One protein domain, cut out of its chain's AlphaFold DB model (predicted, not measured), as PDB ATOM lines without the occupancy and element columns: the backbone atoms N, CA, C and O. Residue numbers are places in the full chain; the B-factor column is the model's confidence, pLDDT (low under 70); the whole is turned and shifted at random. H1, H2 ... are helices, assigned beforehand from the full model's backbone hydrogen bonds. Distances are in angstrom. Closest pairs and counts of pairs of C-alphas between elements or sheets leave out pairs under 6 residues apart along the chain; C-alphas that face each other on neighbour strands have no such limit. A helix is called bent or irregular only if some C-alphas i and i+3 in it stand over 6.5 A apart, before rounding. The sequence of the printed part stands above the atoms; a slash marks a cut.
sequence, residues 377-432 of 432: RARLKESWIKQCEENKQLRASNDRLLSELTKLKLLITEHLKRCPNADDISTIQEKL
ATOM      1  N   ARG A 377     260.022 194.750 231.621       96.69
ATOM      2  CA  ARG A 377     261.016 195.092 232.651       96.69
ATOM      3  C   ARG A 377     260.834 196.515 233.181       96.69
ATOM      4  O   ARG A 377     260.945 196.723 234.385       96.69
ATOM      5  N   ALA A 378     260.516 197.472 232.309       96.38
ATOM      6  CA  ALA A 378     260.232 198.848 232.710       96.38
ATOM      7  C   ALA A 378     259.013 198.933 233.642       96.38
ATOM      8  O   ALA A 378     259.127 199.512 234.716       96.38
ATOM      9  N   ARG A 379     257.893 198.279 233.294       97.88
ATOM     10  CA  ARG A 379     256.694 198.231 234.152       97.88
ATOM     11  C   ARG A 379     256.957 197.562 235.499       97.88
ATOM     12  O   ARG A 379     256.465 198.034 236.515       97.88
ATOM     13  N   LEU A 380     257.745 196.485 235.520       97.94
ATOM     14  CA  LEU A 380     258.152 195.851 236.776       97.94
ATOM     15  C   LEU A 380     258.972 196.804 237.648       97.94
ATOM     16  O   LEU A 380     258.697 196.925 238.839       97.94
ATOM     17  N   LYS A 381     259.946 197.503 237.056       97.75
ATOM     18  CA  LYS A 381     260.763 198.488 237.774       97.75
ATOM     19  C   LYS A 381     259.907 199.639 238.303       97.75
ATOM     20  O   LYS A 381     260.082 200.037 239.444       97.75
ATOM     21  N   GLU A 382     258.971 200.141 237.505       97.44
ATOM     22  CA  GLU A 382     258.037 201.194 237.912       97.44
ATOM     23  C   GLU A 382     257.127 200.738 239.061       97.44
ATOM     24  O   GLU A 382     256.990 201.448 240.054       97.44
ATOM     25  N   SER A 383     256.575 199.522 238.982       97.88
ATOM     26  CA  SER A 383     255.775 198.935 240.064       97.88
ATOM     27  C   SER A 383     256.584 198.780 241.352       97.88
ATOM     28  O   SER A 383     256.081 199.070 242.435       97.88
ATOM     29  N   TRP A 384     257.840 198.346 241.238       97.25
ATOM     30  CA  TRP A 384     258.739 198.215 242.379       97.25
ATOM     31  C   TRP A 384     259.076 199.578 242.997       97.25
ATOM     32  O   TRP A 384     258.958 199.744 244.208       97.25
ATOM     33  N   ILE A 385     259.399 200.582 242.174       98.06
ATOM     34  CA  ILE A 385     259.641 201.961 242.633       98.06
ATOM     35  C   ILE A 385     258.406 202.510 243.352       98.06
ATOM     36  O   ILE A 385     258.537 203.087 244.429       98.06
ATOM     37  N   LYS A 386     257.208 202.294 242.798       97.94
ATOM     38  CA  LYS A 386     255.953 202.729 243.416       97.94
ATOM     39  C   LYS A 386     255.755 202.098 244.797       97.94
ATOM     40  O   LYS A 386     255.421 202.810 245.737       97.94
ATOM     41  N   GLN A 387     256.009 200.795 244.937       97.44
ATOM     42  CA  GLN A 387     255.947 200.119 246.237       97.44
ATOM     43  C   GLN A 387     257.001 200.634 247.219       97.44
ATOM     44  O   GLN A 387     256.705 200.780 248.405       97.44
ATOM     45  N   CYS A 388     258.224 200.903 246.763       97.81
ATOM     46  CA  CYS A 388     259.258 201.494 247.611       97.81
ATOM     47  C   CYS A 388     258.849 202.882 248.114       97.81
ATOM     48  O   CYS A 388     259.012 203.163 249.300       97.81
ATOM     49  N   GLU A 389     258.287 203.721 247.246       98.31
ATOM     50  CA  GLU A 389     257.827 205.064 247.606       98.31
ATOM     51  C   GLU A 389     256.645 205.018 248.586       98.31
ATOM     52  O   GLU A 389     256.657 205.714 249.599       98.31
ATOM     53  N   GLU A 390     255.670 204.134 248.362       98.06
ATOM     54  CA  GLU A 390     254.562 203.913 249.300       98.06
ATOM     55  C   GLU A 390     255.071 203.448 250.673       98.06
ATOM     56  O   GLU A 390     254.711 204.018 251.703       98.06
ATOM     57  N   ASN A 391     255.981 202.470 250.705       97.19
ATOM     58  CA  ASN A 391     256.589 202.013 251.956       97.19
ATOM     59  C   ASN A 391     257.373 203.125 252.661       97.19
ATOM     60  O   ASN A 391     257.344 203.213 253.889       97.19
ATOM     61  N   LYS A 392     258.066 203.982 251.909       98.06
ATOM     62  CA  LYS A 392     258.783 205.136 252.457       98.06
ATOM     63  C   LYS A 392     257.818 206.137 253.094       98.06
ATOM     64  O   LYS A 392     258.080 206.600 254.203       98.06
ATOM     65  N   GLN A 393     256.694 206.427 252.442       98.12
ATOM     66  CA  GLN A 393     255.658 207.315 252.980       98.12
ATOM     67  C   GLN A 393     254.998 206.733 254.234       98.12
ATOM     68  O   GLN A 393     254.841 207.444 255.228       98.12
ATOM     69  N   LEU A 394     254.683 205.435 254.232       98.06
ATOM     70  CA  LEU A 394     254.134 204.745 255.402       98.06
ATOM     71  C   LEU A 394     255.107 204.771 256.585       98.06
ATOM     72  O   LEU A 394     254.695 205.062 257.705       98.06
ATOM     73  N   ARG A 395     256.404 204.539 256.343       97.31
ATOM     74  CA  ARG A 395     257.443 204.659 257.378       97.31
ATOM     75  C   ARG A 395     257.513 206.075 257.939       97.31
ATOM     76  O   ARG A 395     257.421 206.234 259.146       97.31
ATOM     77  N   ALA A 396     257.555 207.092 257.081       97.81
ATOM     78  CA  ALA A 396     257.574 208.487 257.523       97.81
ATOM     79  C   ALA A 396     256.323 208.876 258.341       97.81
ATOM     80  O   ALA A 396     256.430 209.591 259.338       97.81
ATOM     81  N   SER A 397     255.135 208.391 257.959       97.88
ATOM     82  CA  SER A 397     253.908 208.598 258.737       97.88
ATOM     83  C   SER A 397     253.957 207.872 260.080       97.88
ATOM     84  O   SER A 397     253.559 208.447 261.090       97.88
ATOM     85  N   ASN A 398     254.468 206.640 260.116       97.62
ATOM     86  CA  ASN A 398     254.642 205.894 261.361       97.62
ATOM     87  C   ASN A 398     255.634 206.598 262.291       97.62
ATOM     88  O   ASN A 398     255.326 206.774 263.465       97.62
ATOM     89  N   ASP A 399     256.762 207.082 261.775       97.62
ATOM     90  CA  ASP A 399     257.741 207.847 262.553       97.62
ATOM     91  C   ASP A 399     257.125 209.139 263.109       97.62
ATOM     92  O   ASP A 399     257.327 209.490 264.276       97.62
ATOM     93  N   ARG A 400     256.301 209.827 262.308       97.75
ATOM     94  CA  ARG A 400     255.550 211.000 262.768       97.75
ATOM     95  C   ARG A 400     254.577 210.642 263.891       97.75
ATOM     96  O   ARG A 400     254.607 211.306 264.926       97.75
ATOM     97  N   LEU A 401     253.752 209.610 263.710       97.06
ATOM     98  CA  LEU A 401     252.795 209.151 264.723       97.06
ATOM     99  C   LEU A 401     253.509 208.710 266.002       97.06
ATOM    100  O   LEU A 401     253.071 209.059 267.093       97.06
ATOM    101  N   LEU A 402     254.650 208.029 265.884       96.62
ATOM    102  CA  LEU A 402     255.500 207.681 267.020       96.62
ATOM    103  C   LEU A 402     256.010 208.937 267.736       96.62
ATOM    104  O   LEU A 402     255.980 208.990 268.961       96.62
ATOM    105  N   SER A 403     256.428 209.974 267.008       96.31
ATOM    106  CA  SER A 403     256.850 211.245 267.616       96.31
ATOM    107  C   SER A 403     255.708 211.977 268.337       96.31
ATOM    108  O   SER A 403     255.930 212.635 269.352       96.31
ATOM    109  N   GLU A 404     254.479 211.879 267.829       95.88
ATOM    110  CA  GLU A 404     253.294 212.459 268.466       95.88
ATOM    111  C   GLU A 404     252.913 211.652 269.714       95.88
ATOM    112  O   GLU A 404     252.691 212.227 270.780       95.88
ATOM    113  N   LEU A 405     252.959 210.323 269.620       95.06
ATOM    114  CA  LEU A 405     252.740 209.405 270.733       95.06
ATOM    115  C   LEU A 405     253.765 209.638 271.852       95.06
ATOM    116  O   LEU A 405     253.375 209.750 273.014       95.06
ATOM    117  N   THR A 406     255.057 209.783 271.540       94.88
ATOM    118  CA  THR A 406     256.078 210.066 272.567       94.88
ATOM    119  C   THR A 406     255.863 211.416 273.248       94.88
ATOM    120  O   THR A 406     256.015 211.500 274.467       94.88
ATOM    121  N   LYS A 407     255.446 212.454 272.512       95.31
ATOM    122  CA  LYS A 407     255.076 213.754 273.100       95.31
ATOM    123  C   LYS A 407     253.883 213.628 274.043       95.31
ATOM    124  O   LYS A 407     253.939 214.151 275.153       95.31
ATOM    125  N   LEU A 408     252.829 212.924 273.628       92.94
ATOM    126  CA  LEU A 408     251.648 212.694 274.464       92.94
ATOM    127  C   LEU A 408     252.001 211.896 275.720       92.94
ATOM    128  O   LEU A 408     251.612 212.296 276.815       92.94
ATOM    129  N   LYS A 409     252.805 210.834 275.587       91.94
ATOM    130  CA  LYS A 409     253.332 210.084 276.735       91.94
ATOM    131  C   LYS A 409     254.100 210.989 277.687       91.94
ATOM    132  O   LYS A 409     253.864 210.929 278.887       91.94
ATOM    133  N   LEU A 410     254.974 211.854 277.175       92.25
ATOM    134  CA  LEU A 410     255.742 212.773 278.012       92.25
ATOM    135  C   LEU A 410     254.824 213.741 278.772       92.25
ATOM    136  O   LEU A 410     254.940 213.836 279.993       92.25
ATOM    137  N   LEU A 411     253.867 214.373 278.089       89.81
ATOM    138  CA  LEU A 411     252.889 215.273 278.715       89.81
ATOM    139  C   LEU A 411     252.056 214.566 279.791       89.81
ATOM    140  O   LEU A 411     251.871 215.102 280.883       89.81
ATOM    141  N   ILE A 412     251.597 213.344 279.512       88.88
ATOM    142  CA  ILE A 412     250.855 212.528 280.476       88.88
ATOM    143  C   ILE A 412     251.734 212.207 281.690       88.88
ATOM    144  O   ILE A 412     251.316 212.443 282.821       88.88
ATOM    145  N   THR A 413     252.973 211.752 281.480       87.75
ATOM    146  CA  THR A 413     253.889 211.438 282.589       87.75
ATOM    147  C   THR A 413     254.244 212.661 283.435       87.75
ATOM    148  O   THR A 413     254.434 212.534 284.644       87.75
ATOM    149  N   GLU A 414     254.334 213.851 282.837       87.81
ATOM    150  CA  GLU A 414     254.540 215.101 283.570       87.81
ATOM    151  C   GLU A 414     253.305 215.460 284.403       87.81
ATOM    152  O   GLU A 414     253.425 215.781 285.588       87.81
ATOM    153  N   HIS A 415     252.112 215.324 283.822       85.50
ATOM    154  CA  HIS A 415     250.852 215.581 284.510       85.50
ATOM    155  C   HIS A 415     250.629 214.619 285.690       85.50
ATOM    156  O   HIS A 415     250.263 215.058 286.783       85.50
ATOM    157  N   LEU A 416     250.927 213.324 285.521       84.44
ATOM    158  CA  LEU A 416     250.861 212.324 286.598       84.44
ATOM    159  C   LEU A 416     251.775 212.665 287.783       84.44
ATOM    160  O   LEU A 416     251.423 212.391 288.925       84.44
ATOM    161  N   LYS A 417     252.930 213.300 287.544       84.00
ATOM    162  CA  LYS A 417     253.833 213.736 288.626       84.00
ATOM    163  C   LYS A 417     253.284 214.919 289.422       84.00
ATOM    164  O   LYS A 417     253.743 215.155 290.541       84.00
ATOM    165  N   ARG A 418     252.365 215.705 288.849       83.25
ATOM    166  CA  ARG A 418     251.862 216.945 289.457       83.25
ATOM    167  C   ARG A 418     250.461 216.810 290.052       83.25
ATOM    168  O   ARG A 418     250.124 217.593 290.941       83.25
ATOM    169  N   CYS A 419     249.671 215.836 289.604       82.19
ATOM    170  CA  CYS A 419     248.289 215.651 290.038       82.19
ATOM    171  C   CYS A 419     248.142 214.595 291.150       82.19
ATOM    172  O   CYS A 419     248.562 213.458 290.959       82.19
ATOM    173  N   PRO A 420     247.486 214.922 292.283       70.19
ATOM    174  CA  PRO A 420     247.275 213.979 293.388       70.19
ATOM    175  C   PRO A 420     246.216 212.889 293.144       70.19
ATOM    176  O   PRO A 420     246.148 211.953 293.927       70.19
ATOM    177  N   ASN A 421     245.368 213.020 292.115       68.69
ATOM    178  CA  ASN A 421     244.245 212.111 291.844       68.69
ATOM    179  C   ASN A 421     244.208 211.794 290.338       68.69
ATOM    180  O   ASN A 421     243.525 212.472 289.572       68.69
ATOM    181  N   ALA A 422     245.060 210.865 289.898       70.00
ATOM    182  CA  ALA A 422     245.414 210.705 288.485       70.00
ATOM    183  C   ALA A 422     245.182 209.287 287.923       70.00
ATOM    184  O   ALA A 422     245.702 208.953 286.859       70.00
ATOM    185  N   ASP A 423     244.373 208.476 288.605       73.00
ATOM    186  CA  ASP A 423     244.094 207.081 288.236       73.00
ATOM    187  C   ASP A 423     243.514 206.955 286.810       73.00
ATOM    188  O   ASP A 423     243.952 206.114 286.019       73.00
ATOM    189  N   ASP A 424     242.628 207.876 286.415       74.25
ATOM    190  CA  ASP A 424     242.052 207.938 285.060       74.25
ATOM    191  C   ASP A 424     243.093 208.261 283.976       74.25
ATOM    192  O   ASP A 424     242.975 207.840 282.829       74.25
ATOM    193  N   ILE A 425     244.151 208.993 284.324       76.88
ATOM    194  CA  ILE A 425     245.217 209.378 283.390       76.88
ATOM    195  C   ILE A 425     246.278 208.271 283.303       76.88
ATOM    196  O   ILE A 425     246.862 208.053 282.239       76.88
ATOM    197  N   SER A 426     246.473 207.512 284.386       72.12
ATOM    198  CA  SER A 426     247.340 206.328 284.404       72.12
ATOM    199  C   SER A 426     246.820 205.239 283.463       72.12
ATOM    200  O   SER A 426     247.586 204.677 282.682       72.12
ATOM    201  N   THR A 427     245.504 204.998 283.451       76.00
ATOM    202  CA  THR A 427     244.889 204.028 282.522       76.00
ATOM    203  C   THR A 427     244.992 204.451 281.051       76.00
ATOM    204  O   THR A 427     245.046 203.597 280.165       76.00
ATOM    205  N   ILE A 428     245.064 205.756 280.764       76.88
ATOM    206  CA  ILE A 428     245.324 206.274 279.412       76.88
ATOM    207  C   ILE A 428     246.795 206.062 279.022       76.88
ATOM    208  O   ILE A 428     247.066 205.705 277.876       76.88
ATOM    209  N   GLN A 429     247.744 206.218 279.954       77.50
ATOM    210  CA  GLN A 429     249.162 205.943 279.696       77.50
ATOM    211  C   GLN A 429     249.427 204.467 279.364       77.50
ATOM    212  O   GLN A 429     250.269 204.196 278.516       77.50
ATOM    213  N   GLU A 430     248.729 203.528 280.005       77.81
ATOM    214  CA  GLU A 430     248.876 202.088 279.729       77.81
ATOM    215  C   GLU A 430     248.362 201.677 278.342       77.81
ATOM    216  O   GLU A 430     248.805 200.671 277.790       77.81
ATOM    217  N   LYS A 431     247.424 202.446 277.770       76.88
ATOM    218  CA  LYS A 431     246.833 202.181 276.449       76.88
ATOM    219  C   LYS A 431     247.594 202.830 275.286       76.88
ATOM    220  O   LYS A 431     247.341 202.463 274.139       76.88
ATOM    221  N   LEU A 432     248.475 203.791 275.567       70.00
ATOM    222  CA  LEU A 432     249.368 204.450 274.603       70.00
ATOM    223  C   LEU A 432     250.705 203.721 274.540       70.00
ATOM    224  O   LEU A 432     251.368 203.769 273.481       70.00
TER     225      LEU A 432
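Overview. This is residues 377 to 432 of the 432 residues of the protein "uncharacterized protein LOC114250244" of Bombyx mandarina (UniProt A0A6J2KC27). One long, nearly straight helix, H1, makes most of the length of this rod, and a short helix, H2, folds back beside its last part as a lopsided helical hairpin. The greater part of H1, residues 377 to 404, stands free as a long arm. The printed part has 56 residues with two named helices, H1 and then H2, and no named strand; its class is all helix. It is extended, with a radius of gyration of the C-alphas of 19.6 A, and spans 65 by 15 by 7 A.

Along the chain. H1 covers residues 377 to 418, 42 residues, and measures 61.5 A from first to last C-alpha. It begins at C-alpha 377, at (261.016, 195.092, 232.651), and ends at C-alpha 418, at (251.862, 216.945, 289.457). H2 covers residues 423 to 431, 9 residues and 13.1 A from first to last C-alpha, and ends at C-alpha 431, at (246.833, 202.181, 276.449).

Arrangement. H1 and H2 form a helical hairpin, joined by a tight link of 4 residues. H1 touches H2 with residues 409 to 416 alone. Their closest C-alphas are those of Lys 409 and Gln 429, 6.6 A apart. The two helices run opposite ways at a shallow tilt of 20 degrees. Their centres are 23.9 A apart. Neither helix is bent. In H1 every O i to N i+4 pair is within hydrogen-bond range; in H2, 3 of 5 are.

Size, cuts and confidence. The two C-alphas farthest apart are those of Arg 377 and Pro 420, at 65.1 A. The first and last printed C-alphas, of Arg 377 and Leu 432, are 44.5 A apart. The printed part has no cut and ends at the chain's last residue, 432. The mean pLDDT of the printed part is 89.8; it is 95 in H1 and 76 in H2, and residue 421 alone is under 70.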